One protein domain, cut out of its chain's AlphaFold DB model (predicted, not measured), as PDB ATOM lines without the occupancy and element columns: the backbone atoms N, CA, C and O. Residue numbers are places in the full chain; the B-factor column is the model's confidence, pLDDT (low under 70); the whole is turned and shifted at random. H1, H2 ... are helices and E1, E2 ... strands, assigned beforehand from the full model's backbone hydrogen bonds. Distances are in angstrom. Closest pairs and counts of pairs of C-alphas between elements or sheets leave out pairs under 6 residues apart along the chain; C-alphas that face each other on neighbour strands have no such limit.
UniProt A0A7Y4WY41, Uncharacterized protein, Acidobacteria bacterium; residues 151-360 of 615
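AT A GLANCE: This is residues 151 to 360 of the 615 residues of an uncharacterized protein of Acidobacteria bacterium (UniProt A0A7Y4WY41). The chain is wound in stacked turns, a solenoid of parallel strands: E6, E8 and E10 each bend sharply to make two sides of a turn, E7, E9 and E11 make the third side, and H1 caps the end by E1 and E2. Long loops reach outward from the turns, and H2 lies far from the middle. The printed part has 210 residues, with two named helices and twelve named strands in the order H1, E1 to E9, H2, E10 to E12; under half, 102 residues, are in named elements, mostly strand. One sheet is branched, the other runs E5, E7, E9, E11, and both are parallel. The whole is compact, with a radius of gyration of the C-alphas of 17.4 A, and spans 57 by 38 by 36 A.

HOW THE PARTS SIT: Look first at E6, residues 241 to 251, which bends by 86 degrees at residue 247. On one side of it lie E3, residues 199 to 203, and E4, residues 222 to 226; N 201 and O 244 are 2.8 A apart, N 224 and O 249 2.9 A. On its other side lies E8, residues 290 to 301, with N 245 and O 294 at 2.9 A. E10, residues 329 to 340, is the next neighbour of E8, with N 295 and O 333 at 2.8 A. Three edge strands complete this twisted sheet: E12, residues 354 to 358, beside E10, with N 356 and O 332 at 2.8 A; E1, residues 167 to 171, beside E3, with N 169 and O 200 at 2.8 A; E2, residues 174 to 178, beside E4, with N 176 and O 223 at 2.8 A. Then find E5, residues 232 to 236, E7, residues 268 to 274, E9, residues 305 to 311, and E11, residues 344 to 349, with N 271 and O 234 at 2.9 A, N 272 and O 308 at 2.8 A, and N 309 and O 347 at 2.9 A. The two sheets form a sandwich, two sheets face to face, their facing parts 9.2 A centre to centre. H1, residues 151 to 163, is on the branched sheet over E3, at a height over the sheet of 8.2 A; every O i to N i+4 pair in it is within hydrogen-bond range. H2, residues 322 to 325, is too short for such a pair and is on neither sheet.

IN THESE COORDINATES: Find C-alpha 151 at (143.466, 149.851, 211.683); from there H1 runs 18.4 A. E8 spans 25.1 A, E6 24.5 A and E10 24.1 A. E12 ends at C-alpha 358, (135.496, 120.594, 215.216).

THE WHOLE: The C-alphas of Asn 214 and Thr 282 are the two farthest apart, 60.1 A. The links E2 to E3, E3 to E4, E6 to E7 and E7 to E8 are long. The printed part has no cut; pLDDT is under 70 at residues 209 to 220, 255 to 261, 276 to 288 and 313 to 326.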
ATOM      1  N   THR A 151     142.798 150.415 212.870       94.25
ATOM      2  CA  THR A 151     143.466 149.851 211.683       94.25
ATOM      3  C   THR A 151     144.967 150.122 211.704       94.25
ATOM      4  O   THR A 151     145.766 149.202 211.536       94.25
ATOM      5  N   LYS A 152     145.374 151.374 211.959       90.12
ATOM      6  CA  LYS A 152     146.796 151.752 212.006       90.12
ATOM      7  C   LYS A 152     147.534 151.105 213.177       90.12
ATOM      8  O   LYS A 152     148.661 150.657 212.997       90.12
ATOM      9  N   ALA A 153     146.903 151.013 214.348       93.12
ATOM     10  CA  ALA A 153     147.498 150.371 215.518       93.12
ATOM     11  C   ALA A 153     147.744 148.875 215.265       93.12
ATOM     12  O   ALA A 153     148.837 148.372 215.523       93.12
ATOM     13  N   ILE A 154     146.763 148.177 214.683       95.25
ATOM     14  CA  ILE A 154     146.889 146.750 214.369       95.25
ATOM     15  C   ILE A 154     147.940 146.540 213.274       95.25
ATOM     16  O   ILE A 154     148.805 145.682 213.428       95.25
ATOM     17  N   ARG A 155     147.932 147.344 212.200       91.06
ATOM     18  CA  ARG A 155     148.959 147.268 211.144       91.06
ATOM     19  C   ARG A 155     150.365 147.498 211.704       91.06
ATOM     20  O   ARG A 155     151.255 146.710 211.407       91.06
ATOM     21  N   ASN A 156     150.553 148.492 212.573       89.88
ATOM     22  CA  ASN A 156     151.832 148.727 213.250       89.88
ATOM     23  C   ASN A 156     152.295 147.501 214.049       89.88
ATOM     24  O   ASN A 156     153.452 147.099 213.934       89.88
ATOM     25  N   ALA A 157     151.394 146.870 214.808       92.06
ATOM     26  CA  ALA A 157     151.707 145.649 215.546       92.06
ATOM     27  C   ALA A 157     152.114 144.494 214.612       92.06
ATOM     28  O   ALA A 157     153.112 143.815 214.865       92.06
ATOM     29  N   MET A 158     151.393 144.303 213.499       90.50
ATOM     30  CA  MET A 158     151.727 143.291 212.486       90.50
ATOM     31  C   MET A 158     153.111 143.527 211.875       90.50
ATOM     32  O   MET A 158     153.861 142.569 211.700       90.50
ATOM     33  N   MET A 159     153.483 144.784 211.605       86.56
ATOM     34  CA  MET A 159     154.804 145.138 211.067       86.56
ATOM     35  C   MET A 159     155.940 144.762 212.022       86.56
ATOM     36  O   MET A 159     156.943 144.184 211.596       86.56
ATOM     37  N   ILE A 160     155.786 145.029 213.321       87.31
ATOM     38  CA  ILE A 160     156.801 144.649 214.315       87.31
ATOM     39  C   ILE A 160     156.891 143.137 214.436       87.31
ATOM     40  O   ILE A 160     157.994 142.596 214.392       87.31
ATOM     41  N   MET A 161     155.757 142.443 214.554       88.62
ATOM     42  CA  MET A 161     155.757 140.982 214.636       88.62
ATOM     43  C   MET A 161     156.412 140.367 213.400       88.62
ATOM     44  O   MET A 161     157.297 139.531 213.539       88.62
ATOM     45  N   ALA A 162     156.092 140.852 212.198       85.19
ATOM     46  CA  ALA A 162     156.773 140.449 210.972       85.19
ATOM     47  C   ALA A 162     158.295 140.664 211.066       85.19
ATOM     48  O   ALA A 162     159.073 139.759 210.761       85.19
ATOM     49  N   SER A 163     158.737 141.830 211.556       83.25
ATOM     50  CA  SER A 163     160.167 142.170 211.681       83.25
ATOM     51  C   SER A 163     160.901 141.344 212.739       83.25
ATOM     52  O   SER A 163     162.132 141.332 212.786       83.25
ATOM     53  N   ARG A 164     160.139 140.646 213.584       84.44
ATOM     54  CA  ARG A 164     160.586 139.746 214.646       84.44
ATOM     55  C   ARG A 164     160.293 138.276 214.332       84.44
ATOM     56  O   ARG A 164     160.572 137.437 215.179       84.44
ATOM     57  N   GLN A 165     159.799 137.973 213.126       83.69
ATOM     58  CA  GLN A 165     159.423 136.629 212.667       83.69
ATOM     59  C   GLN A 165     158.301 135.968 213.490       83.69
ATOM     60  O   GLN A 165     158.252 134.748 213.617       83.69
ATOM     61  N   GLY A 166     157.384 136.774 214.027       88.50
ATOM     62  CA  GLY A 166     156.171 136.318 214.692       88.50
ATOM     63  C   GLY A 166     155.958 136.929 216.074       88.50
ATOM     64  O   GLY A 166     156.576 137.927 216.461       88.50
ATOM     65  N   GLY A 167     155.041 136.313 216.811       92.75
ATOM     66  CA  GLY A 167     154.662 136.705 218.164       92.75
ATOM     67  C   GLY A 167     153.157 136.669 218.387       92.75
ATOM     68  O   GLY A 167     152.389 136.258 217.518       92.75
ATOM     69  N   THR A 168     152.739 137.092 219.572       95.81
ATOM     70  CA  THR A 168     151.339 137.117 219.991       95.81
ATOM     71  C   THR A 168     150.868 138.553 220.155       95.81
ATOM     72  O   THR A 168     151.358 139.259 221.032       95.81
ATOM     73  N   LEU A 169     149.892 138.975 219.354       96.19
ATOM     74  CA  LEU A 169     149.162 140.223 219.550       96.19
ATOM     75  C   LEU A 169     147.954 139.970 220.452       96.19
ATOM     76  O   LEU A 169     147.030 139.242 220.085       96.19
ATOM     77  N   VAL A 170     147.974 140.586 221.626       95.62
ATOM     78  CA  VAL A 170     146.946 140.475 222.655       95.62
ATOM     79  C   VAL A 170     145.973 141.645 222.547       95.62
ATOM     80  O   VAL A 170     146.375 142.811 222.550       95.62
ATOM     81  N   PHE A 171     144.685 141.317 222.502       95.56
ATOM     82  CA  PHE A 171     143.562 142.242 222.572       95.56
ATOM     83  C   PHE A 171     142.890 142.102 223.944       95.56
ATOM     84  O   PHE A 171     142.182 141.121 224.175       95.56
ATOM     85  N   PRO A 172     143.098 143.057 224.870       93.12
ATOM     86  CA  PRO A 172     142.290 143.159 226.084       93.12
ATOM     87  C   PRO A 172     140.802 143.336 225.758       93.12
ATOM     88  O   PRO A 172     140.458 143.680 224.623       93.12
ATOM     89  N   ASP A 173     139.936 143.182 226.761       89.25
ATOM     90  CA  ASP A 173     138.509 143.500 226.631       89.25
ATOM     91  C   ASP A 173     138.314 144.897 226.026       89.25
ATOM     92  O   ASP A 173     138.953 145.876 226.436       89.25
ATOM     93  N   GLY A 174     137.461 144.985 225.008       87.94
ATOM     94  CA  GLY A 174     137.245 146.222 224.272       87.94
ATOM     95  C   GLY A 174     136.668 146.014 222.879       87.94
ATOM     96  O   GLY A 174     136.709 144.921 222.316       87.94
ATOM     97  N   ASP A 175     136.152 147.111 222.328       87.81
ATOM     98  CA  ASP A 175     135.588 147.191 220.983       87.81
ATOM     99  C   ASP A 175     136.538 147.967 220.056       87.81
ATOM    100  O   ASP A 175     136.750 149.171 220.212       87.81
ATOM    101  N   TYR A 176     137.145 147.256 219.109       93.00
ATOM    102  CA  TYR A 176     138.194 147.741 218.217       93.00
ATOM    103  C   TYR A 176     137.630 147.914 216.800       93.00
ATOM    104  O   TYR A 176     137.570 146.970 216.007       93.00
ATOM    105  N   ILE A 177     137.206 149.137 216.477       93.31
ATOM    106  CA  ILE A 177     136.683 149.492 215.149       93.31
ATOM    107  C   ILE A 177     137.830 149.563 214.138       93.31
ATOM    108  O   ILE A 177     138.875 150.137 214.439       93.31
ATOM    109  N   VAL A 178     137.633 149.016 212.938       95.38
ATOM    110  CA  VAL A 178     138.590 149.108 211.822       95.38
ATOM    111  C   VAL A 178     137.899 149.523 210.518       95.38
ATOM    112  O   VAL A 178     136.688 149.350 210.348       95.38
ATOM    113  N   GLY A 179     138.680 150.037 209.569       93.31
ATOM    114  CA  GLY A 179     138.218 150.406 208.230       93.31
ATOM    115  C   GLY A 179     137.482 151.735 208.115       93.31
ATOM    116  O   GLY A 179     136.690 151.924 207.184       93.31
ATOM    117  N   THR A 180     137.742 152.660 209.028       93.00
ATOM    118  CA  THR A 180     137.105 153.972 209.100       93.00
ATOM    119  C   THR A 180     138.114 155.109 209.220       93.00
ATOM    120  O   THR A 180     139.250 154.923 209.652       93.00
ATOM    121  N   THR A 181     137.695 156.318 208.850       91.38
ATOM    122  CA  THR A 181     138.499 157.536 209.050       91.38
ATOM    123  C   THR A 181     138.278 158.179 210.420       91.38
ATOM    124  O   THR A 181     139.165 158.866 210.925       91.38
ATOM    125  N   ASP A 182     137.109 157.964 211.024       87.31
ATOM    126  CA  ASP A 182     136.625 158.666 212.222       87.31
ATOM    127  C   ASP A 182     135.860 157.746 213.204       87.31
ATOM    128  O   ASP A 182     135.165 158.228 214.100       87.31
ATOM    129  N   GLY A 183     135.950 156.423 213.033       87.50
ATOM    130  CA  GLY A 183     135.179 155.431 213.790       87.50
ATOM    131  C   GLY A 183     133.792 155.119 213.215       87.50
ATOM    132  O   GLY A 183     133.108 154.232 213.732       87.50
ATOM    133  N   ASN A 184     133.355 155.808 212.153       86.69
ATOM    134  CA  ASN A 184     132.037 155.621 211.538       86.69
ATOM    135  C   ASN A 184     132.081 155.606 210.001       86.69
ATOM    136  O   ASN A 184     131.532 154.701 209.373       86.69
ATOM    137  N   THR A 185     132.736 156.586 209.392       89.44
ATOM    138  CA  THR A 185     132.825 156.819 207.951       89.44
ATOM    139  C   THR A 185     133.821 155.863 207.310       89.44
ATOM    140  O   THR A 185     134.947 155.728 207.788       89.44
ATOM    141  N   ARG A 186     133.427 155.210 206.209       89.69
ATOM    142  CA  ARG A 186     134.299 154.305 205.448       89.69
ATOM    143  C   ARG A 186     135.578 155.015 205.017       89.69
ATOM    144  O   ARG A 186     135.512 156.040 204.344       89.69
ATOM    145  N   ASP A 187     136.724 154.406 205.303       91.06
ATOM    146  CA  ASP A 187     137.980 154.801 204.671       91.06
ATOM    147  C   ASP A 187     138.029 154.242 203.230       91.06
ATOM    148  O   ASP A 187     138.014 153.017 203.045       91.06
ATOM    149  N   PRO A 188     138.041 155.100 202.187       89.31
ATOM    150  CA  PRO A 188     138.092 154.653 200.796       89.31
ATOM    151  C   PRO A 188     139.416 153.966 200.433       89.31
ATOM    152  O   PRO A 188     139.443 153.203 199.470       89.31
ATOM    153  N   ALA A 189     140.487 154.208 201.194       88.19
ATOM    154  CA  ALA A 189     141.792 153.574 201.029       88.19
ATOM    155  C   ALA A 189     141.970 152.346 201.939       88.19
ATOM    156  O   ALA A 189     143.057 151.765 201.993       88.19
ATOM    157  N   TYR A 190     140.923 151.940 202.669       89.81
ATOM    158  CA  TYR A 190     141.012 150.766 203.519       89.81
ATOM    159  C   TYR A 190     141.253 149.501 202.700       89.81
ATOM    160  O   TYR A 190     140.515 149.165 201.771       89.81
ATOM    161  N   GLU A 191     142.230 148.740 203.167       87.44
ATOM    162  CA  GLU A 191     142.460 147.364 202.767       87.44
ATOM    163  C   GLU A 191     142.466 146.480 204.012       87.44
ATOM    164  O   GLU A 191     142.795 146.939 205.110       87.44
ATOM    165  N   ALA A 192     142.134 145.204 203.826       90.12
ATOM    166  CA  ALA A 192     142.170 144.212 204.890       90.12
ATOM    167  C   ALA A 192     143.517 144.217 205.630       90.12
ATOM    168  O   ALA A 192     144.572 144.450 205.035       90.12
ATOM    169  N   ILE A 193     143.494 143.936 206.929       91.94
ATOM    170  CA  ILE A 193     144.710 143.842 207.731       91.94
ATOM    171  C   ILE A 193     145.411 142.528 207.381       91.94
ATOM    172  O   ILE A 193     144.935 141.443 207.715       91.94
ATOM    173  N   THR A 194     146.544 142.633 206.694       89.06
ATOM    174  CA  THR A 194     147.383 141.491 206.327       89.06
ATOM    175  C   THR A 194     147.998 140.839 207.568       89.06
ATOM    176  O   THR A 194     148.646 141.515 208.368       89.06
ATOM    177  N   VAL A 195     147.824 139.524 207.710       90.88
ATOM    178  CA  VAL A 195     148.394 138.728 208.806       90.88
ATOM    179  C   VAL A 195     149.644 137.991 208.306       90.88
ATOM    180  O   VAL A 195     149.525 137.157 207.407       90.88
ATOM    181  N   PRO A 196     150.843 138.284 208.844       87.31
ATOM    182  CA  PRO A 196     152.074 137.612 208.445       87.31
ATOM    183  C   PRO A 196     152.243 136.253 209.147       87.31
ATOM    184  O   PRO A 196     151.546 135.931 210.109       87.31
ATOM    185  N   SER A 197     153.206 135.461 208.671       87.62
ATOM    186  CA  SER A 197     153.540 134.155 209.247       87.62
ATOM    187  C   SER A 197     153.980 134.241 210.713       87.62
ATOM    188  O   SER A 197     154.609 135.216 211.126       87.62
ATOM    189  N   GLY A 198     153.709 133.186 211.484       90.75
ATOM    190  CA  GLY A 198     154.149 133.064 212.880       90.75
ATOM    191  C   GLY A 198     153.397 133.965 213.866       90.75
ATOM    192  O   GLY A 198     153.848 134.143 215.001       90.75
ATOM    193  N   VAL A 199     152.276 134.562 213.449       94.06
ATOM    194  CA  VAL A 199     151.462 135.442 214.293       94.06
ATOM    195  C   VAL A 199     150.346 134.673 214.990       94.06
ATOM    196  O   VAL A 199     149.578 133.935 214.373       94.06
ATOM    197  N   THR A 200     150.216 134.924 216.289       97.69
ATOM    198  CA  THR A 200     149.020 134.609 217.069       97.69
ATOM    199  C   THR A 200     148.254 135.894 217.365       97.69
ATOM    200  O   THR A 200     148.802 136.828 217.938       97.69
ATOM    201  N   ILE A 201     146.977 135.948 217.005       98.25
ATOM    202  CA  ILE A 201     146.041 136.996 217.419       98.25
ATOM    203  C   ILE A 201     145.193 136.416 218.543       98.25
ATOM    204  O   ILE A 201     144.529 135.397 218.355       98.25
ATOM    205  N   GLN A 202     145.222 137.042 219.713       97.44
ATOM    206  CA  GLN A 202     144.552 136.524 220.896       97.44
ATOM    207  C   GLN A 202     143.731 137.608 221.579       97.44
ATOM    208  O   GLN A 202     144.286 138.584 222.077       97.44
ATOM    209  N   GLY A 203     142.420 137.410 221.660       95.56
ATOM    210  CA  GLY A 203     141.571 138.211 222.532       95.56
ATOM    211  C   GLY A 203     141.575 137.720 223.981       95.56
ATOM    212  O   GLY A 203     142.010 136.606 224.292       95.56
ATOM    213  N   ALA A 204     141.105 138.579 224.881       91.69
ATOM    214  CA  ALA A 204     140.853 138.242 226.277       91.69
ATOM    215  C   ALA A 204     139.675 137.264 226.427       91.69
ATOM    216  O   ALA A 204     139.691 136.414 227.318       91.69
ATOM    217  N   SER A 205     138.683 137.350 225.536       86.12
ATOM    218  CA  SER A 205     137.526 136.463 225.502       86.12
ATOM    219  C   SER A 205     136.820 136.499 224.145       86.12
ATOM    220  O   SER A 205     136.730 137.548 223.506       86.12
ATOM    221  N   SER A 206     136.263 135.351 223.759       79.25
ATOM    222  CA  SER A 206     135.350 135.168 222.625       79.25
ATOM    223  C   SER A 206     133.880 135.370 222.997       79.25
ATOM    224  O   SER A 206     132.996 135.077 222.195       79.25
ATOM    225  N   ASN A 207     133.594 135.826 224.223       79.75
ATOM    226  CA  ASN A 207     132.245 136.219 224.612       79.75
ATOM    227  C   ASN A 207     131.654 137.117 223.523       79.75
ATOM    228  O   ASN A 207     132.305 138.057 223.088       79.75
ATOM    229  N   TYR A 208     130.427 136.837 223.100       71.81
ATOM    230  CA  TYR A 208     129.759 137.598 222.051       71.81
ATOM    231  C   TYR A 208     128.443 138.178 222.561       71.81
ATOM    232  O   TYR A 208     127.823 137.650 223.494       71.81
ATOM    233  N   SER A 209     128.012 139.266 221.930       62.16
ATOM    234  CA  SER A 209     126.689 139.856 222.144       62.16
ATOM    235  C   SER A 209     125.770 139.372 221.017       62.16
ATOM    236  O   SER A 209     126.198 139.255 219.872       62.16
ATOM    237  N   ASN A 210     124.509 139.038 221.307       57.03
ATOM    238  CA  ASN A 210     123.559 138.643 220.262       57.03
ATOM    239  C   ASN A 210     122.721 139.866 219.845       57.03
ATOM    240  O   ASN A 210     121.852 140.277 220.620       57.03
ATOM    241  N   PRO A 211     122.964 140.479 218.671       47.25
ATOM    242  CA  PRO A 211     122.195 141.623 218.213       47.25
ATOM    243  C   PRO A 211     120.758 141.177 217.926       47.25
ATOM    244  O   PRO A 211     120.502 140.426 216.991       47.25
ATOM    245  N   GLY A 212     119.816 141.636 218.754       47.69
ATOM    246  CA  GLY A 212     118.376 141.420 218.558       47.69
ATOM    247  C   GLY A 212     117.649 140.714 219.702       47.69
ATOM    248  O   GLY A 212     116.425 140.785 219.757       47.69
ATOM    249  N   ASN A 213     118.365 140.118 220.656       42.06
ATOM    250  CA  ASN A 213     117.758 139.582 221.876       42.06
ATOM    251  C   ASN A 213     118.100 140.509 223.050       42.06
ATOM    252  O   ASN A 213     119.142 141.155 223.030       42.06
ATOM    253  N   ASN A 214     117.266 140.545 224.095       38.09
ATOM    254  CA  ASN A 214     117.488 141.283 225.355       38.09
ATOM    255  C   ASN A 214     118.752 140.842 226.140       38.09
ATOM    256  O   ASN A 214     118.824 141.023 227.355       38.09
ATOM    257  N   MET A 215     119.741 140.221 225.492       39.53
ATOM    258  CA  MET A 215     121.047 139.990 226.086       39.53
ATOM    259  C   MET A 215     121.807 141.321 226.089       39.53
ATOM    260  O   MET A 215     122.059 141.867 225.013       39.53
ATOM    261  N   PRO A 216     122.154 141.863 227.270       46.00
ATOM    262  CA  PRO A 216     122.941 143.086 227.353       46.00
ATOM    263  C   PRO A 216     124.276 142.894 226.630       46.00
ATOM    264  O   PRO A 216     124.807 141.779 226.598       46.00
ATOM    265  N   ASP A 217     124.814 143.982 226.067       51.38
ATOM    266  CA  ASP A 217     126.172 143.977 225.528       51.38
ATOM    267  C   ASP A 217     127.114 143.466 226.621       51.38
ATOM    268  O   ASP A 217     127.175 144.025 227.723       51.38
ATOM    269  N   ARG A 218     127.775 142.335 226.372       56.25
ATOM    270  CA  ARG A 218     128.675 141.771 227.371       56.25
ATOM    271  C   ARG A 218     129.928 142.633 227.372       56.25
ATOM    272  O   ARG A 218     130.736 142.543 226.458       56.25
ATOM    273  N   ALA A 219     130.104 143.419 228.432       52.91
ATOM    274  CA  ALA A 219     131.227 144.340 228.644       52.91
ATOM    275  C   ALA A 219     132.629 143.675 228.732       52.91
ATOM    276  O   ALA A 219     133.575 144.313 229.177       52.91
ATOM    277  N   ALA A 220     132.767 142.404 228.336       61.12
ATOM    278  CA  ALA A 220     133.954 141.564 228.513       61.12
ATOM    279  C   ALA A 220     134.241 140.697 227.268       61.12
ATOM    280  O   ALA A 220     134.531 139.502 227.378       61.12
ATOM    281  N   ALA A 221     134.043 141.268 226.080       72.25
ATOM    282  CA  ALA A 221     134.445 140.683 224.805       72.25
ATOM    283  C   ALA A 221     135.659 141.444 224.259       72.25
ATOM    284  O   ALA A 221     135.681 142.677 224.289       72.25
ATOM    285  N   ALA A 222     136.643 140.728 223.714       91.19
ATOM    286  CA  ALA A 222     137.620 141.332 222.817       91.19
ATOM    287  C   ALA A 222     137.033 141.272 221.401       91.19
ATOM    288  O   ALA A 222     136.992 140.205 220.789       91.19
ATOM    289  N   ARG A 223     136.529 142.405 220.902       91.56
ATOM    290  CA  ARG A 223     135.779 142.488 219.641       91.56
ATOM    291  C   ARG A 223     136.519 143.333 218.620       91.56
ATOM    292  O   ARG A 223     136.802 144.494 218.883       91.56
ATOM    293  N   ILE A 224     136.749 142.802 217.424       94.56
ATOM    294  CA  ILE A 224     137.183 143.602 216.270       94.56
ATOM    295  C   ILE A 224     136.019 143.701 215.300       94.56
ATOM    296  O   ILE A 224     135.419 142.681 214.950       94.56
ATOM    297  N   ARG A 225     135.687 144.916 214.854       91.00
ATOM    298  CA  ARG A 225     134.503 145.098 214.016       91.00
ATOM    299  C   ARG A 225     134.625 146.102 212.892       91.00
ATOM    300  O   ARG A 225     135.335 147.102 212.983       91.00
ATOM    301  N   LEU A 226     133.831 145.845 211.863       92.44
ATOM    302  CA  LEU A 226     133.620 146.745 210.741       92.44
ATOM    303  C   LEU A 226     132.440 147.683 211.019       92.44
ATOM    304  O   LEU A 226     131.484 147.337 211.711       92.44
ATOM    305  N   ARG A 227     132.497 148.881 210.438       87.50
ATOM    306  CA  ARG A 227     131.404 149.873 210.473       87.50
ATOM    307  C   ARG A 227     130.804 150.156 209.097       87.50
ATOM    308  O   ARG A 227     129.848 150.929 209.006       87.50
ATOM    309  N   ASN A 228     131.364 149.545 208.049       89.31
ATOM    310  CA  ASN A 228     130.960 149.726 206.660       89.31
ATOM    311  C   ASN A 228     130.994 148.394 205.890       89.31
ATOM    312  O   ASN A 228     131.712 147.460 206.251       89.31
ATOM    313  N   ASN A 229     130.183 148.298 204.835       89.50
ATOM    314  CA  ASN A 229     130.089 147.109 203.985       89.50
ATOM    315  C   ASN A 229     131.312 146.947 203.062       89.50
ATOM    316  O   ASN A 229     132.124 147.862 202.907       89.50
ATOM    317  N   ARG A 230     131.411 145.796 202.379       90.06
ATOM    318  CA  ARG A 230     132.464 145.506 201.385       90.06
ATOM    319  C   ARG A 230     133.889 145.657 201.931       90.06
ATOM    320  O   ARG A 230     134.759 146.218 201.260       90.06
ATOM    321  N   GLN A 231     134.100 145.200 203.161       92.19
ATOM    322  CA  GLN A 231     135.373 145.249 203.873       92.19
ATOM    323  C   GLN A 231     135.691 143.892 204.505       92.19
ATOM    324  O   GLN A 231     134.800 143.163 204.930       92.19
ATOM    325  N   THR A 232     136.977 143.584 204.609       93.81
ATOM    326  CA  THR A 232     137.485 142.402 205.311       93.81
ATOM    327  C   THR A 232     138.257 142.856 206.543       93.81
ATOM    328  O   THR A 232     139.004 143.830 206.440       93.81
ATOM    329  N   ILE A 233     138.138 142.163 207.681       96.12
ATOM    330  CA  ILE A 233     138.991 142.453 208.846       96.12
ATOM    331  C   ILE A 233     140.412 141.952 208.580       96.12
ATOM    332  O   ILE A 233     141.323 142.762 208.410       96.12
ATOM    333  N   PHE A 234     140.597 140.631 208.489       95.44
ATOM    334  CA  PHE A 234     141.911 140.018 208.304       95.44
ATOM    335  C   PHE A 234     142.070 139.375 206.937       95.44
ATOM    336  O   PHE A 234     141.174 138.686 206.450       95.44
ATOM    337  N   ARG A 235     143.257 139.538 206.352       91.88
ATOM    338  CA  ARG A 235     143.648 138.844 205.131       91.88
ATOM    339  C   ARG A 235     144.885 137.993 205.344       91.88
ATOM    340  O   ARG A 235     145.889 138.461 205.873       91.88
ATOM    341  N   ILE A 236     144.808 136.758 204.867       88.19
ATOM    342  CA  ILE A 236     145.919 135.812 204.816       88.19
ATOM    343  C   ILE A 236     146.299 135.649 203.344       88.19
ATOM    344  O   ILE A 236     145.463 135.281 202.521       88.19
ATOM    345  N   GLY A 237     147.540 135.985 202.998       80.31
ATOM    346  CA  GLY A 237     148.037 135.857 201.628       80.31
ATOM    347  C   GLY A 237     148.586 134.459 201.323       80.31
ATOM    348  O   GLY A 237     148.634 133.584 202.193       80.31
ATOM    349  N   GLY A 238     149.074 134.265 200.095       77.69
ATOM    350  CA  GLY A 238     149.920 133.113 199.756       77.69
ATOM    351  C   GLY A 238     151.220 133.112 200.573       77.69
ATOM    352  O   GLY A 238     151.602 134.148 201.107       77.69
ATOM    353  N   CYS A 239     151.934 131.989 200.675       78.50
ATOM    354  CA  CYS A 239     153.254 131.935 201.337       78.50
ATOM    355  C   CYS A 239     153.212 132.276 202.842       78.50
ATOM    356  O   CYS A 239     154.226 132.663 203.429       78.50
ATOM    357  N   THR A 240     152.033 132.175 203.460       84.94
ATOM    358  CA  THR A 240     151.818 132.502 204.872       84.94
ATOM    359  C   THR A 240     151.664 131.219 205.665       84.94
ATOM    360  O   THR A 240     150.886 130.353 205.278       84.94
ATOM    361  N   ASN A 241     152.385 131.099 206.778       88.50
ATOM    362  CA  ASN A 241     152.419 129.874 207.567       88.50
ATOM    363  C   ASN A 241     152.224 130.140 209.058       88.50
ATOM    364  O   ASN A 241     152.696 131.151 209.575       88.50
ATOM    365  N   SER A 242     151.650 129.167 209.770       92.62
ATOM    366  CA  SER A 242     151.612 129.160 211.241       92.62
ATOM    367  C   SER A 242     150.920 130.395 211.825       92.62
ATOM    368  O   SER A 242     151.519 131.151 212.588       92.62
ATOM    369  N   VAL A 243     149.658 130.606 211.449       95.38
ATOM    370  CA  VAL A 243     148.825 131.683 212.004       95.38
ATOM    371  C   VAL A 243     147.765 131.089 212.921       95.38
ATOM    372  O   VAL A 243     147.083 130.127 212.570       95.38
ATOM    373  N   THR A 244     147.614 131.677 214.104       98.31
ATOM    374  CA  THR A 244     146.555 131.318 215.057       98.31
ATOM    375  C   THR A 244     145.714 132.546 215.379       98.31
ATOM    376  O   THR A 244     146.261 133.602 215.675       98.31
ATOM    377  N   ILE A 245     144.389 132.429 215.347       98.38
ATOM    378  CA  ILE A 245     143.470 133.479 215.801       98.38
ATOM    379  C   ILE A 245     142.529 132.854 216.822       98.38
ATOM    380  O   ILE A 245     141.866 131.861 216.518       98.38
ATOM    381  N   ARG A 246     142.498 133.403 218.041       97.69
ATOM    382  CA  ARG A 246     141.772 132.778 219.146       97.69
ATOM    383  C   ARG A 246     141.180 133.728 220.172       97.69
ATOM    384  O   ARG A 246     141.672 134.841 220.353       97.69
ATOM    385  N   ASN A 247     140.183 133.228 220.900       95.94
ATOM    386  CA  ASN A 247     139.547 133.897 222.040       95.94
ATOM    387  C   ASN A 247     139.056 135.312 221.700       95.94
ATOM    388  O   ASN A 247     139.287 136.241 222.469       95.94
ATOM    389  N   ILE A 248     138.451 135.498 220.528       94.94
ATOM    390  CA  ILE A 248     138.095 136.822 220.013       94.94
ATOM    391  C   ILE A 248     136.761 136.781 219.264       94.94
ATOM    392  O   ILE A 248     136.395 135.757 218.684       94.94
ATOM    393  N   GLU A 249     136.038 137.897 219.264       93.31
ATOM    394  CA  GLU A 249     134.853 138.108 218.435       93.31
ATOM    395  C   GLU A 249     135.209 138.969 217.218       93.31
ATOM    396  O   GLU A 249     135.789 140.051 217.340       93.31
ATOM    397  N   LEU A 250     134.822 138.502 216.035       94.44
ATOM    398  CA  LEU A 250     134.829 139.272 214.801       94.44
ATOM    399  C   LEU A 250     133.389 139.620 214.436       94.44
ATOM    400  O   LEU A 250     132.527 138.741 214.337       94.44
ATOM    401  N   LEU A 251     133.142 140.906 214.209       89.94
ATOM    402  CA  LEU A 251     131.808 141.425 213.933       89.94
ATOM    403  C   LEU A 251     131.788 142.216 212.622       89.94
ATOM    404  O   LEU A 251     132.594 143.121 212.397       89.94
ATOM    405  N   ALA A 252     130.848 141.873 211.747       88.81
ATOM    406  CA  ALA A 252     130.644 142.578 210.490       88.81
ATOM    407  C   ALA A 252     130.072 143.990 210.695       88.81
ATOM    408  O   ALA A 252     129.914 144.477 211.816       88.81
ATOM    409  N   ASN A 253     129.712 144.646 209.590       81.25
ATOM    410  CA  ASN A 253     128.992 145.910 209.639       81.25
ATOM    411  C   ASN A 253     127.539 145.703 210.075       81.25
ATOM    412  O   ASN A 253     126.631 145.679 209.247       81.25
ATOM    413  N   VAL A 254     127.318 145.582 211.381       72.50
ATOM    414  CA  VAL A 254     125.976 145.453 211.942       72.50
ATOM    415  C   VAL A 254     125.662 146.472 213.007       72.50
ATOM    416  O   VAL A 254     126.531 147.014 213.688       72.50
ATOM    417  N   ALA A 255     124.362 146.719 213.117       61.34
ATOM    418  CA  ALA A 255     123.795 147.459 214.216       61.34
ATOM    419  C   ALA A 255     123.956 146.666 215.514       61.34
ATOM    420  O   ALA A 255     123.534 145.513 215.606       61.34
ATOM    421  N   LEU A 256     124.537 147.313 216.519       65.88
ATOM    422  CA  LEU A 256     124.419 146.871 217.905       65.88
ATOM    423  C   LEU A 256     123.016 147.198 218.445       65.88
ATOM    424  O   LEU A 256     122.206 147.840 217.771       65.88
ATOM    425  N   TYR A 257     122.715 146.757 219.667       50.78
ATOM    426  CA  TYR A 257     121.455 147.087 220.335       50.78
ATOM    427  C   TYR A 257     121.223 148.611 220.346       50.78
ATOM    428  O   TYR A 257     122.067 149.366 220.823       50.78
ATOM    429  N   GLY A 258     120.087 149.057 219.800       52.22
ATOM    430  CA  GLY A 258     119.744 150.479 219.664       52.22
ATOM    431  C   GLY A 258     120.244 151.161 218.381       52.22
ATOM    432  O   GLY A 258     119.907 152.320 218.152       52.22
ATOM    433  N   GLU A 259     120.993 150.468 217.518       60.22
ATOM    434  CA  GLU A 259     121.376 150.968 216.195       60.22
ATOM    435  C   GLU A 259     120.425 150.444 215.093       60.22
ATOM    436  O   GLU A 259     119.847 149.362 215.197       60.22
ATOM    437  N   GLY A 260     120.261 151.201 214.001       56.59
ATOM    438  CA  GLY A 260     119.470 150.771 212.839       56.59
ATOM    439  C   GLY A 260     120.194 149.720 211.988       56.59
ATOM    440  O   GLY A 260     121.410 149.798 211.822       56.59
ATOM    441  N   ARG A 261     119.453 148.750 211.422       63.41
ATOM    442  CA  ARG A 261     120.002 147.662 210.583       63.41
ATOM    443  C   ARG A 261     120.981 148.204 209.534       63.41
ATOM    444  O   ARG A 261     120.651 149.133 208.800       63.41
ATOM    445  N   ARG A 262     122.157 147.582 209.440       72.50
ATOM    446  CA  ARG A 262     123.211 147.945 208.487       72.50
ATOM    447  C   ARG A 262     123.359 146.875 207.406       72.50
ATOM    448  O   ARG A 262     123.009 145.717 207.624       72.50
ATOM    449  N   ASP A 263     123.831 147.297 206.236       77.19
ATOM    450  CA  ASP A 263     124.228 146.399 205.152       77.19
ATOM    451  C   ASP A 263     125.640 145.869 205.415       77.19
ATOM    452  O   ASP A 263     126.560 146.631 205.693       77.19
ATOM    453  N   ASP A 264     125.823 144.572 205.286       73.00
ATOM    454  CA  ASP A 264     127.079 143.846 205.471       73.00
ATOM    455  C   ASP A 264     127.441 143.026 204.225       73.00
ATOM    456  O   ASP A 264     128.335 142.175 204.266       73.00
ATOM    457  N   SER A 265     126.808 143.327 203.089       84.62
ATOM    458  CA  SER A 265     127.148 142.734 201.803       84.62
ATOM    459  C   SER A 265     128.646 142.857 201.499       84.62
ATOM    460  O   SER A 265     129.278 143.909 201.674       84.62
ATOM    461  N   GLY A 266     129.242 141.745 201.058       86.31
ATOM    462  CA  GLY A 266     130.664 141.655 200.735       86.31
ATOM    463  C   GLY A 266     131.607 141.888 201.918       86.31
ATOM    464  O   GLY A 266     132.755 142.269 201.687       86.31
ATOM    465  N   THR A 267     131.144 141.725 203.162       91.62
ATOM    466  CA  THR A 267     132.021 141.777 204.340       91.62
ATOM    467  C   THR A 267     132.515 140.396 204.745       91.62
ATOM    468  O   THR A 267     131.748 139.433 204.752       91.62
ATOM    469  N   TYR A 268     133.789 140.302 205.125       94.25
ATOM    470  CA  TYR A 268     134.409 139.035 205.513       94.25
ATOM    471  C   TYR A 268     135.177 139.161 206.830       94.25
ATOM    472  O   TYR A 268     135.857 140.163 207.069       94.25
ATOM    473  N   GLY A 269     135.094 138.140 207.683       95.88
ATOM    474  CA  GLY A 269     135.890 138.095 208.911       95.88
ATOM    475  C   GLY A 269     137.358 137.851 208.572       95.88
ATOM    476  O   GLY A 269     138.216 138.708 208.792       95.88
ATOM    477  N   ILE A 270     137.623 136.693 207.971       96.56
ATOM    478  CA  ILE A 270     138.940 136.294 207.474       96.56
ATOM    479  C   ILE A 270     138.840 135.919 206.003       96.56
ATOM    480  O   ILE A 270     138.041 135.069 205.609       96.56
ATOM    481  N   GLU A 271     139.703 136.527 205.200       92.88
ATOM    482  CA  GLU A 271     139.846 136.235 203.782       92.88
ATOM    483  C   GLU A 271     141.238 135.660 203.503       92.88
ATOM    484  O   GLU A 271     142.243 136.364 203.592       92.88
ATOM    485  N   ALA A 272     141.308 134.383 203.142       89.38
ATOM    486  CA  ALA A 272     142.518 133.770 202.620       89.38
ATOM    487  C   ALA A 272     142.512 133.859 201.089       89.38
ATOM    488  O   ALA A 272     141.608 133.339 200.430       89.38
ATOM    489  N   LEU A 273     143.512 134.542 200.530       83.94
ATOM    490  CA  LEU A 273     143.697 134.715 199.092       83.94
ATOM    491  C   LEU A 273     145.096 134.267 198.701       83.94
ATOM    492  O   LEU A 273     146.091 134.818 199.172       83.94
ATOM    493  N   GLY A 274     145.174 133.356 197.745       75.81
ATOM    494  CA  GLY A 274     146.427 133.043 197.083       75.81
ATOM    495  C   GLY A 274     146.198 132.681 195.634       75.81
ATOM    496  O   GLY A 274     145.081 132.422 195.197       75.81
ATOM    497  N   LYS A 275     147.274 132.731 194.864       71.81
ATOM    498  CA  LYS A 275     147.278 132.437 193.437       71.81
ATOM    499  C   LYS A 275     148.533 131.658 193.105       71.81
ATOM    500  O   LYS A 275     149.531 131.749 193.826       71.81
ATOM    501  N   TRP A 276     148.508 130.956 191.989       66.50
ATOM    502  CA  TRP A 276     149.731 130.406 191.434       66.50
ATOM    503  C   TRP A 276     150.611 131.537 190.889       66.50
ATOM    504  O   TRP A 276     150.111 132.469 190.254       66.50
ATOM    505  N   GLN A 277     151.920 131.480 191.136       62.31
ATOM    506  CA  GLN A 277     152.851 132.480 190.626       62.31
ATOM    507  C   GLN A 277     154.127 131.817 190.109       62.31
ATOM    508  O   GLN A 277     154.746 131.001 190.786       62.31
ATOM    509  N   VAL A 278     154.539 132.204 188.901       56.19
ATOM    510  CA  VAL A 278     155.885 131.912 188.399       56.19
ATOM    511  C   VAL A 278     156.865 132.747 189.206       56.19
ATOM    512  O   VAL A 278     156.735 133.974 189.231       56.19
ATOM    513  N   ASP A 279     157.851 132.108 189.831       53.41
ATOM    514  CA  ASP A 279     158.948 132.828 190.467       53.41
ATOM    515  C   ASP A 279     159.608 133.733 189.406       53.41
ATOM    516  O   ASP A 279     160.147 133.245 188.402       53.41
ATOM    517  N   PRO A 280     159.573 135.067 189.583       49.84
ATOM    518  CA  PRO A 280     160.073 135.987 188.576       49.84
ATOM    519  C   PRO A 280     161.576 135.821 188.300       49.84
ATOM    520  O   PRO A 280     162.011 136.201 187.205       49.84
ATOM    521  N   LYS A 281     162.340 135.237 189.236       47.75
ATOM    522  CA  LYS A 281     163.790 135.005 189.147       47.75
ATOM    523  C   LYS A 281     164.134 133.689 188.470       47.75
ATOM    524  O   LYS A 281     164.918 133.679 187.529       47.75
ATOM    525  N   THR A 282     163.576 132.588 188.960       53.47
ATOM    526  CA  THR A 282     163.936 131.244 188.486       53.47
ATOM    527  C   THR A 282     163.109 130.817 187.280       53.47
ATOM    528  O   THR A 282     163.427 129.815 186.646       53.47
ATOM    529  N   LYS A 283     162.041 131.568 186.964       58.16
ATOM    530  CA  LYS A 283     160.992 131.179 186.010       58.16
ATOM    531  C   LYS A 283     160.356 129.827 186.348       58.16
ATOM    532  O   LYS A 283     159.651 129.265 185.516       58.16
ATOM    533  N   ALA A 284     160.596 129.315 187.556       56.09
ATOM    534  CA  ALA A 284     160.046 128.062 188.016       56.09
ATOM    535  C   ALA A 284     158.604 128.266 188.477       56.09
ATOM    536  O   ALA A 284     158.232 129.299 189.040       56.09
ATOM    537  N   ASN A 285     157.798 127.237 188.250       54.97
ATOM    538  CA  ASN A 285     156.439 127.165 188.752       54.97
ATOM    539  C   ASN A 285     156.510 126.872 190.254       54.97
ATOM    540  O   ASN A 285     156.736 125.727 190.638       54.97
ATOM    541  N   THR A 286     156.339 127.879 191.109       55.62
ATOM    542  CA  THR A 286     156.318 127.681 192.564       55.62
ATOM    543  C   THR A 286     154.906 127.908 193.079       55.62
ATOM    544  O   THR A 286     154.358 129.002 192.951       55.62
ATOM    545  N   ALA A 287     154.284 126.873 193.644       55.56
ATOM    546  CA  ALA A 287     153.002 127.037 194.315       55.56
ATOM    547  C   ALA A 287     153.185 127.985 195.513       55.56
ATOM    548  O   ALA A 287     154.040 127.751 196.364       55.56
ATOM    549  N   ASN A 288     152.389 129.055 195.586       68.38
ATOM    550  CA  ASN A 288     152.356 129.940 196.750       68.38
ATOM    551  C   ASN A 288     151.574 129.261 197.883       68.38
ATOM    552  O   ASN A 288     150.452 129.655 198.173       68.38
ATOM    553  N   THR A 289     152.110 128.207 198.486       77.06
ATOM    554  CA  THR A 289     151.385 127.441 199.508       77.06
ATOM    555  C   THR A 289     151.243 128.244 200.797       77.06
ATOM    556  O   THR A 289     152.121 129.026 201.166       77.06
ATOM    557  N   SER A 290     150.116 128.074 201.476       85.44
ATOM    558  CA  SER A 290     149.879 128.626 202.805       85.44
ATOM    559  C   SER A 290     149.414 127.488 203.698       85.44
ATOM    560  O   SER A 290     148.524 126.738 203.305       85.44
ATOM    561  N   GLN A 291     149.997 127.341 204.886       89.81
ATOM    562  CA  GLN A 291     149.728 126.168 205.722       89.81
ATOM    563  C   GLN A 291     149.772 126.429 207.231       89.81
ATOM    564  O   GLN A 291     150.427 127.355 207.714       89.81
ATOM    565  N   PHE A 292     149.134 125.535 207.985       93.62
ATOM    566  CA  PHE A 292     149.109 125.516 209.451       93.62
ATOM    567  C   PHE A 292     148.350 126.707 210.039       93.62
ATOM    568  O   PHE A 292     148.934 127.623 210.625       93.62
ATOM    569  N   PHE A 293     147.027 126.674 209.903       96.19
ATOM    570  CA  PHE A 293     146.144 127.720 210.413       96.19
ATOM    571  C   PHE A 293     145.230 127.184 211.502       96.19
ATOM    572  O   PHE A 293     144.639 126.115 211.356       96.19
ATOM    573  N   LYS A 294     145.098 127.942 212.590       98.25
ATOM    574  CA  LYS A 294     144.233 127.591 213.716       98.25
ATOM    575  C   LYS A 294     143.282 128.731 214.045       98.25
ATOM    576  O   LYS A 294     143.712 129.854 214.299       98.25
ATOM    577  N   PHE A 295     141.996 128.419 214.083       98.12
ATOM    578  CA  PHE A 295     140.929 129.315 214.505       98.12
ATOM    579  C   PHE A 295     140.250 128.676 215.715       98.12
ATOM    580  O   PHE A 295     139.508 127.709 215.560       98.12
ATOM    581  N   GLU A 296     140.570 129.154 216.916       97.81
ATOM    582  CA  GLU A 296     140.222 128.481 218.176       97.81
ATOM    583  C   GLU A 296     139.359 129.387 219.050       97.81
ATOM    584  O   GLU A 296     139.779 130.494 219.378       97.81
ATOM    585  N   ASN A 297     138.186 128.924 219.481       95.94
ATOM    586  CA  ASN A 297     137.299 129.709 220.343       95.94
ATOM    587  C   ASN A 297     137.077 131.127 219.774       95.94
ATOM    588  O   ASN A 297     137.481 132.132 220.361       95.94
ATOM    589  N   ILE A 298     136.526 131.195 218.565       95.19
ATOM    590  CA  ILE A 298     136.337 132.434 217.804       95.19
ATOM    591  C   ILE A 298     134.876 132.572 217.392       95.19
ATOM    592  O   ILE A 298     134.228 131.591 217.022       95.19
ATOM    593  N   VAL A 299     134.361 133.798 217.431       93.56
ATOM    594  CA  VAL A 299     132.992 134.104 217.006       93.56
ATOM    595  C   VAL A 299     133.031 134.943 215.738       93.56
ATOM    596  O   VAL A 299     133.724 135.955 215.684       93.56
ATOM    597  N   PHE A 300     132.267 134.538 214.728       93.06
ATOM    598  CA  PHE A 300     132.025 135.293 213.504       93.06
ATOM    599  C   PHE A 300     130.559 135.655 213.417       93.06
ATOM    600  O   PHE A 300     129.708 134.762 213.339       93.06
ATOM    601  N   GLN A 301     130.267 136.946 213.362       87.94
ATOM    602  CA  GLN A 301     128.893 137.399 213.404       87.94
ATOM    603  C   GLN A 301     128.553 138.368 212.264       87.94
ATOM    604  O   GLN A 301     129.213 139.389 212.067       87.94
ATOM    605  N   ASN A 302     127.456 138.051 211.569       85.00
ATOM    606  CA  ASN A 302     126.822 138.844 210.515       85.00
ATOM    607  C   ASN A 302     127.667 139.136 209.260       85.00
ATOM    608  O   ASN A 302     127.394 140.087 208.535       85.00
ATOM    609  N   PHE A 303     128.677 138.336 208.952       89.31
ATOM    610  CA  PHE A 303     129.445 138.505 207.718       89.31
ATOM    611  C   PHE A 303     128.703 137.965 206.493       89.31
ATOM    612  O   PHE A 303     127.810 137.124 206.604       89.31
ATOM    613  N   ASP A 304     129.121 138.387 205.301       89.94
ATOM    614  CA  ASP A 304     128.801 137.654 204.073       89.94
ATOM    615  C   ASP A 304     129.500 136.286 204.087       89.94
ATOM    616  O   ASP A 304     128.867 135.266 203.831       89.94
ATOM    617  N   ALA A 305     130.767 136.240 204.526       91.88
ATOM    618  CA  ALA A 305     131.400 135.000 204.974       91.88
ATOM    619  C   ALA A 305     132.279 135.176 206.222       91.88
ATOM    620  O   ALA A 305     133.066 136.121 206.299       91.88
ATOM    621  N   GLY A 306     132.179 134.259 207.188       95.06
ATOM    622  CA  GLY A 306     133.038 134.271 208.378       95.06
ATOM    623  C   GLY A 306     134.500 134.019 208.005       95.06
ATOM    624  O   GLY A 306     135.348 134.899 208.164       95.06
ATOM    625  N   ILE A 307     134.763 132.841 207.434       97.06
ATOM    626  CA  ILE A 307     136.051 132.473 206.836       97.06
ATOM    627  C   ILE A 307     135.828 132.174 205.359       97.06
ATOM    628  O   ILE A 307     134.935 131.407 204.994       97.06
ATOM    629  N   ILE A 308     136.660 132.749 204.500       93.31
ATOM    630  CA  ILE A 308     136.628 132.469 203.071       93.31
ATOM    631  C   ILE A 308     138.037 132.241 202.534       93.31
ATOM    632  O   ILE A 308     138.879 133.131 202.591       93.31
ATOM    633  N   ALA A 309     138.285 131.048 201.999       91.19
ATOM    634  CA  ALA A 309     139.504 130.709 201.277       91.19
ATOM    635  C   ALA A 309     139.193 130.671 199.783       91.19
ATOM    636  O   ALA A 309     138.352 129.884 199.355       91.19
ATOM    637  N   ARG A 310     139.829 131.550 199.003       85.19
ATOM    638  CA  ARG A 310     139.601 131.679 197.560       85.19
ATOM    639  C   ARG A 310     140.907 131.638 196.792       85.19
ATOM    640  O   ARG A 310     141.777 132.489 196.986       85.19
ATOM    641  N   ASN A 311     140.984 130.714 195.842       77.06
ATOM    642  CA  ASN A 311     141.964 130.792 194.777       77.06
ATOM    643  C   ASN A 311     141.703 132.050 193.935       77.06
ATOM    644  O   ASN A 311     140.626 132.262 193.381       77.06
ATOM    645  N   ALA A 312     142.699 132.923 193.893       74.12
ATOM    646  CA  ALA A 312     142.610 134.257 193.339       74.12
ATOM    647  C   ALA A 312     143.175 134.357 191.912       74.12
ATOM    648  O   ALA A 312     143.336 135.480 191.416       74.12
ATOM    649  N   ASN A 313     143.476 133.216 191.272       67.56
ATOM    650  CA  ASN A 313     143.821 133.141 189.853       67.56
ATOM    651  C   ASN A 313     142.734 133.843 189.015       67.56
ATOM    652  O   ASN A 313     141.539 133.606 189.182       67.56
ATOM    653  N   GLU A 314     143.144 134.769 188.145       54.84
ATOM    654  CA  GLU A 314     142.215 135.515 187.290       54.84
ATOM    655  C   GLU A 314     141.523 134.580 186.286       54.84
ATOM    656  O   GLU A 314     142.102 133.579 185.860       54.84
ATOM    657  N   GLY A 315     140.315 134.942 185.830       53.66
ATOM    658  CA  GLY A 315     139.502 134.180 184.862       53.66
ATOM    659  C   GLY A 315     140.113 133.979 183.463       53.66
ATOM    660  O   GLY A 315     139.402 133.625 182.531       53.66
ATOM    661  N   LYS A 316     141.417 134.228 183.300       52.38
ATOM    662  CA  LYS A 316     142.225 133.890 182.120       52.38
ATOM    663  C   LYS A 316     142.909 132.524 182.235       52.38
ATOM    664  O   LYS A 316     143.534 132.086 181.277       52.38
ATOM    665  N   CYS A 317     142.834 131.882 183.397       59.00
ATOM    666  CA  CYS A 317     143.420 130.571 183.623       59.00
ATOM    667  C   CYS A 317     142.413 129.485 183.215       59.00
ATOM    668  O   CYS A 317     141.268 129.514 183.662       59.00
ATOM    669  N   ASN A 318     142.814 128.554 182.345       62.44
ATOM    670  CA  ASN A 318     141.962 127.451 181.909       62.44
ATOM    671  C   ASN A 318     141.689 126.504 183.095       62.44
ATOM    672  O   ASN A 318     142.632 125.888 183.584       62.44
ATOM    673  N   PRO A 319     140.435 126.317 183.549       60.62
ATOM    674  CA  PRO A 319     140.129 125.456 184.696       60.62
ATOM    675  C   PRO A 319     140.585 123.997 184.543       60.62
ATOM    676  O   PRO A 319     140.714 123.295 185.545       60.62
ATOM    677  N   ALA A 320     140.834 123.536 183.309       61.72
ATOM    678  CA  ALA A 320     141.378 122.210 183.023       61.72
ATOM    679  C   ALA A 320     142.890 122.085 183.309       61.72
ATOM    680  O   ALA A 320     143.413 120.973 183.378       61.72
ATOM    681  N   GLU A 321     143.609 123.197 183.474       63.31
ATOM    682  CA  GLU A 321     145.040 123.197 183.762       63.31
ATOM    683  C   GLU A 321     145.285 123.134 185.272       63.31
ATOM    684  O   GLU A 321     144.859 124.001 186.035       63.31
ATOM    685  N   GLN A 322     146.052 122.131 185.710       60.41
ATOM    686  CA  GLN A 322     146.392 121.922 187.124       60.41
ATOM    687  C   GLN A 322     147.009 123.171 187.781       60.41
ATOM    688  O   GLN A 322     146.788 123.423 188.962       60.41
ATOM    689  N   LEU A 323     147.740 123.988 187.016       63.62
ATOM    690  CA  LEU A 323     148.367 125.226 187.489       63.62
ATOM    691  C   LEU A 323     147.333 126.243 187.997       63.62
ATOM    692  O   LEU A 323     147.556 126.889 189.022       63.62
ATOM    693  N   CYS A 324     146.165 126.322 187.357       63.41
ATOM    694  CA  CYS A 324     145.063 127.196 187.762       63.41
ATOM    695  C   CYS A 324     144.437 126.784 189.098       63.41
ATOM    696  O   CYS A 324     143.823 127.603 189.779       63.41
ATOM    697  N   ASN A 325     144.675 125.541 189.504       68.31
ATOM    698  CA  ASN A 325     144.113 124.883 190.671       68.31
ATOM    699  C   ASN A 325     145.228 124.441 191.633       68.31
ATOM    700  O   ASN A 325     145.104 123.431 192.308       68.31
ATOM    701  N   SER A 326     146.363 125.143 191.652       67.81
ATOM    702  CA  SER A 326     147.552 124.706 192.403       67.81
ATOM    703  C   SER A 326     147.805 125.486 193.694       67.81
ATOM    704  O   SER A 326     148.775 125.201 194.395       67.81
ATOM    705  N   TRP A 327     146.964 126.476 194.025       77.81
ATOM    706  CA  TRP A 327     147.073 127.152 195.314       77.81
ATOM    707  C   TRP A 327     146.552 126.258 196.444       77.81
ATOM    708  O   TRP A 327     145.364 125.927 196.483       77.81
ATOM    709  N   GLN A 328     147.458 125.934 197.363       81.06
ATOM    710  CA  GLN A 328     147.220 125.110 198.543       81.06
ATOM    711  C   GLN A 328     146.997 125.988 199.775       81.06
ATOM    712  O   GLN A 328     147.741 126.951 200.009       81.06
ATOM    713  N   PHE A 329     145.981 125.631 200.552       86.88
ATOM    714  CA  PHE A 329     145.623 126.266 201.812       86.88
ATOM    715  C   PHE A 329     145.364 125.162 202.838       86.88
ATOM    716  O   PHE A 329     144.229 124.724 203.012       86.88
ATOM    717  N   ASP A 330     146.437 124.679 203.458       88.75
ATOM    718  CA  ASP A 330     146.501 123.317 204.010       88.75
ATOM    719  C   ASP A 330     146.669 123.315 205.532       88.75
ATOM    720  O   ASP A 330     147.112 124.297 206.144       88.75
ATOM    721  N   PHE A 331     146.340 122.188 206.161       92.50
ATOM    722  CA  PHE A 331     146.397 122.000 207.611       92.50
ATOM    723  C   PHE A 331     145.588 123.054 208.372       92.50
ATOM    724  O   PHE A 331     146.098 123.751 209.261       92.50
ATOM    725  N   ILE A 332     144.314 123.187 207.995       96.19
ATOM    726  CA  ILE A 332     143.400 124.164 208.583       96.19
ATOM    727  C   ILE A 332     142.603 123.524 209.708       96.19
ATOM    728  O   ILE A 332     141.927 122.514 209.516       96.19
ATOM    729  N   ARG A 333     142.629 124.142 210.890       98.06
ATOM    730  CA  ARG A 333     141.809 123.734 212.028       98.06
ATOM    731  C   ARG A 333     140.906 124.873 212.474       98.06
ATOM    732  O   ARG A 333     141.385 125.938 212.853       98.06
ATOM    733  N   VAL A 334     139.607 124.611 212.484       98.50
ATOM    734  CA  VAL A 334     138.600 125.427 213.167       98.50
ATOM    735  C   VAL A 334     138.105 124.609 214.350       98.50
ATOM    736  O   VAL A 334     137.631 123.494 214.161       98.50
ATOM    737  N   ASP A 335     138.250 125.129 215.562       98.25
ATOM    738  CA  ASP A 335     137.841 124.446 216.787       98.25
ATOM    739  C   ASP A 335     137.106 125.412 217.716       98.25
ATOM    740  O   ASP A 335     137.572 126.528 217.952       98.25
ATOM    741  N   HIS A 336     135.952 124.998 218.243       97.19
ATOM    742  CA  HIS A 336     135.089 125.870 219.050       97.19
ATOM    743  C   HIS A 336     134.714 127.179 218.319       97.19
ATOM    744  O   HIS A 336     134.688 128.259 218.909       97.19
ATOM    745  N   GLY A 337     134.463 127.099 217.006       96.19
ATOM    746  CA  GLY A 337     134.028 128.235 216.194       96.19
ATOM    747  C   GLY A 337     132.521 128.464 216.301       96.19
ATOM    748  O   GLY A 337     131.736 127.526 216.183       96.19
ATOM    749  N   ILE A 338     132.096 129.714 216.482       93.50
ATOM    750  CA  ILE A 338     130.677 130.088 216.523       93.50
ATOM    751  C   ILE A 338     130.380 131.039 215.363       93.50
ATOM    752  O   ILE A 338     130.901 132.149 215.301       93.50
ATOM    753  N   PHE A 339     129.519 130.619 214.441       92.25
ATOM    754  CA  PHE A 339     129.138 131.369 213.247       92.25
ATOM    755  C   PHE A 339     127.670 131.776 213.355       92.25
ATOM    756  O   PHE A 339     126.786 130.926 213.269       92.25
ATOM    757  N   ILE A 340     127.399 133.069 213.544       86.00
ATOM    758  CA  ILE A 340     126.049 133.584 213.805       86.00
ATOM    759  C   ILE A 340     125.610 134.515 212.684       86.00
ATOM    760  O   ILE A 340     126.229 135.550 212.444       86.00
ATOM    761  N   ASN A 341     124.490 134.174 212.047       82.69
ATOM    762  CA  ASN A 341     123.826 134.993 211.030       82.69
ATOM    763  C   ASN A 341     124.743 135.416 209.864       82.69
ATOM    764  O   ASN A 341     124.571 136.475 209.260       82.69
ATOM    765  N   ASN A 342     125.736 134.585 209.551       85.94
ATOM    766  CA  ASN A 342     126.579 134.786 208.383       85.94
ATOM    767  C   ASN A 342     125.836 134.326 207.118       85.94
ATOM    768  O   ASN A 342     125.056 133.372 207.167       85.94
ATOM    769  N   GLY A 343     126.108 134.968 205.979       86.44
ATOM    770  CA  GLY A 343     125.677 134.472 204.670       86.44
ATOM    771  C   GLY A 343     126.296 133.104 204.379       86.44
ATOM    772  O   GLY A 343     125.609 132.167 203.989       86.44
ATOM    773  N   THR A 344     127.592 132.954 204.645       91.56
ATOM    774  CA  THR A 344     128.286 131.668 204.719       91.56
ATOM    775  C   THR A 344     129.169 131.605 205.970       91.56
ATOM    776  O   THR A 344     129.892 132.549 206.266       91.56
ATOM    777  N   GLY A 345     129.150 130.524 206.747       94.38
ATOM    778  CA  GLY A 345     130.070 130.374 207.879       94.38
ATOM    779  C   GLY A 345     131.512 130.238 207.389       94.38
ATOM    780  O   GLY A 345     132.341 131.123 207.608       94.38
ATOM    781  N   ILE A 346     131.773 129.150 206.665       97.19
ATOM    782  CA  ILE A 346     133.064 128.810 206.067       97.19
ATOM    783  C   ILE A 346     132.866 128.525 204.577       97.19
ATOM    784  O   ILE A 346     132.009 127.729 204.201       97.19
ATOM    785  N   SER A 347     133.669 129.157 203.726       94.44
ATOM    786  CA  SER A 347     133.688 128.925 202.279       94.44
ATOM    787  C   SER A 347     135.079 128.475 201.846       94.44
ATOM    788  O   SER A 347     136.052 129.209 202.036       94.44
ATOM    789  N   ILE A 348     135.167 127.272 201.279       92.75
ATOM    790  CA  ILE A 348     136.417 126.622 200.877       92.75
ATOM    791  C   ILE A 348     136.450 126.516 199.356       92.75
ATOM    792  O   ILE A 348     135.616 125.849 198.743       92.75
ATOM    793  N   ASP A 349     137.416 127.197 198.755       87.06
ATOM    794  CA  ASP A 349     137.674 127.204 197.319       87.06
ATOM    795  C   ASP A 349     139.190 127.129 197.076       87.06
ATOM    796  O   ASP A 349     139.836 128.072 196.609       87.06
ATOM    797  N   SER A 350     139.764 126.003 197.504       80.50
ATOM    798  CA  SER A 350     141.177 125.655 197.352       80.50
ATOM    799  C   SER A 350     141.290 124.181 196.969       80.50
ATOM    800  O   SER A 350     140.502 123.338 197.392       80.50
ATOM    801  N   PHE A 351     142.254 123.874 196.113       73.62
ATOM    802  CA  PHE A 351     142.490 122.532 195.602       73.62
ATOM    803  C   PHE A 351     143.655 121.913 196.363       73.62
ATOM    804  O   PHE A 351     144.625 122.612 196.640       73.62
ATOM    805  N   ASN A 352     143.579 120.609 196.650       72.88
ATOM    806  CA  ASN A 352     144.531 119.941 197.537       72.88
ATOM    807  C   ASN A 352     144.600 120.650 198.889       72.88
ATOM    808  O   ASN A 352     145.602 121.271 199.184       72.88
ATOM    809  N   THR A 353     143.507 120.577 199.646       81.12
ATOM    810  CA  THR A 353     143.376 121.200 200.965       81.12
ATOM    811  C   THR A 353     142.791 120.214 201.963       81.12
ATOM    812  O   THR A 353     141.928 119.391 201.615       81.12
ATOM    813  N   ASP A 354     143.265 120.315 203.198       87.44
ATOM    814  CA  ASP A 354     142.815 119.548 204.346       87.44
ATOM    815  C   ASP A 354     142.291 120.465 205.460       87.44
ATOM    816  O   ASP A 354     142.971 121.376 205.941       87.44
ATOM    817  N   TRP A 355     141.036 120.229 205.850       96.06
ATOM    818  CA  TRP A 355     140.346 121.002 206.882       96.06
ATOM    819  C   TRP A 355     139.793 120.083 207.956       96.06
ATOM    820  O   TRP A 355     139.128 119.092 207.660       96.06
ATOM    821  N   THR A 356     140.003 120.469 209.208       98.06
ATOM    822  CA  THR A 356     139.295 119.925 210.366       98.06
ATOM    823  C   THR A 356     138.430 121.018 210.975       98.06
ATOM    824  O   THR A 356     138.944 122.046 211.416       98.06
ATOM    825  N   ILE A 357     137.120 120.795 211.005       98.56
ATOM    826  CA  ILE A 357     136.131 121.686 211.613       98.56
ATOM    827  C   ILE A 357     135.505 120.928 212.780       98.56
ATOM    828  O   ILE A 357     134.734 119.995 212.572       98.56
ATOM    829  N   ALA A 358     135.865 121.305 214.001       98.50
ATOM    830  CA  ALA A 358     135.496 120.594 215.216       98.50
ATOM    831  C   ALA A 358     134.746 121.502 216.197       98.50
ATOM    832  O   ALA A 358     134.991 122.711 216.255       98.50
ATOM    833  N   ASN A 359     133.842 120.916 216.987       98.19
ATOM    834  CA  ASN A 359     133.179 121.577 218.120       98.19
ATOM    835  C   ASN A 359     132.517 122.919 217.751       98.19
ATOM    836  O   ASN A 359     132.504 123.851 218.552       98.19
ATOM    837  N   SER A 360     132.040 123.060 216.511       97.69
ATOM    838  CA  SER A 360     131.645 124.354 215.948       97.69
ATOM    839  C   SER A 360     130.137 124.455 215.740       97.69
ATOM    840  O   SER A 360     129.467 123.472 215.428       97.69
TER     841      SER A 360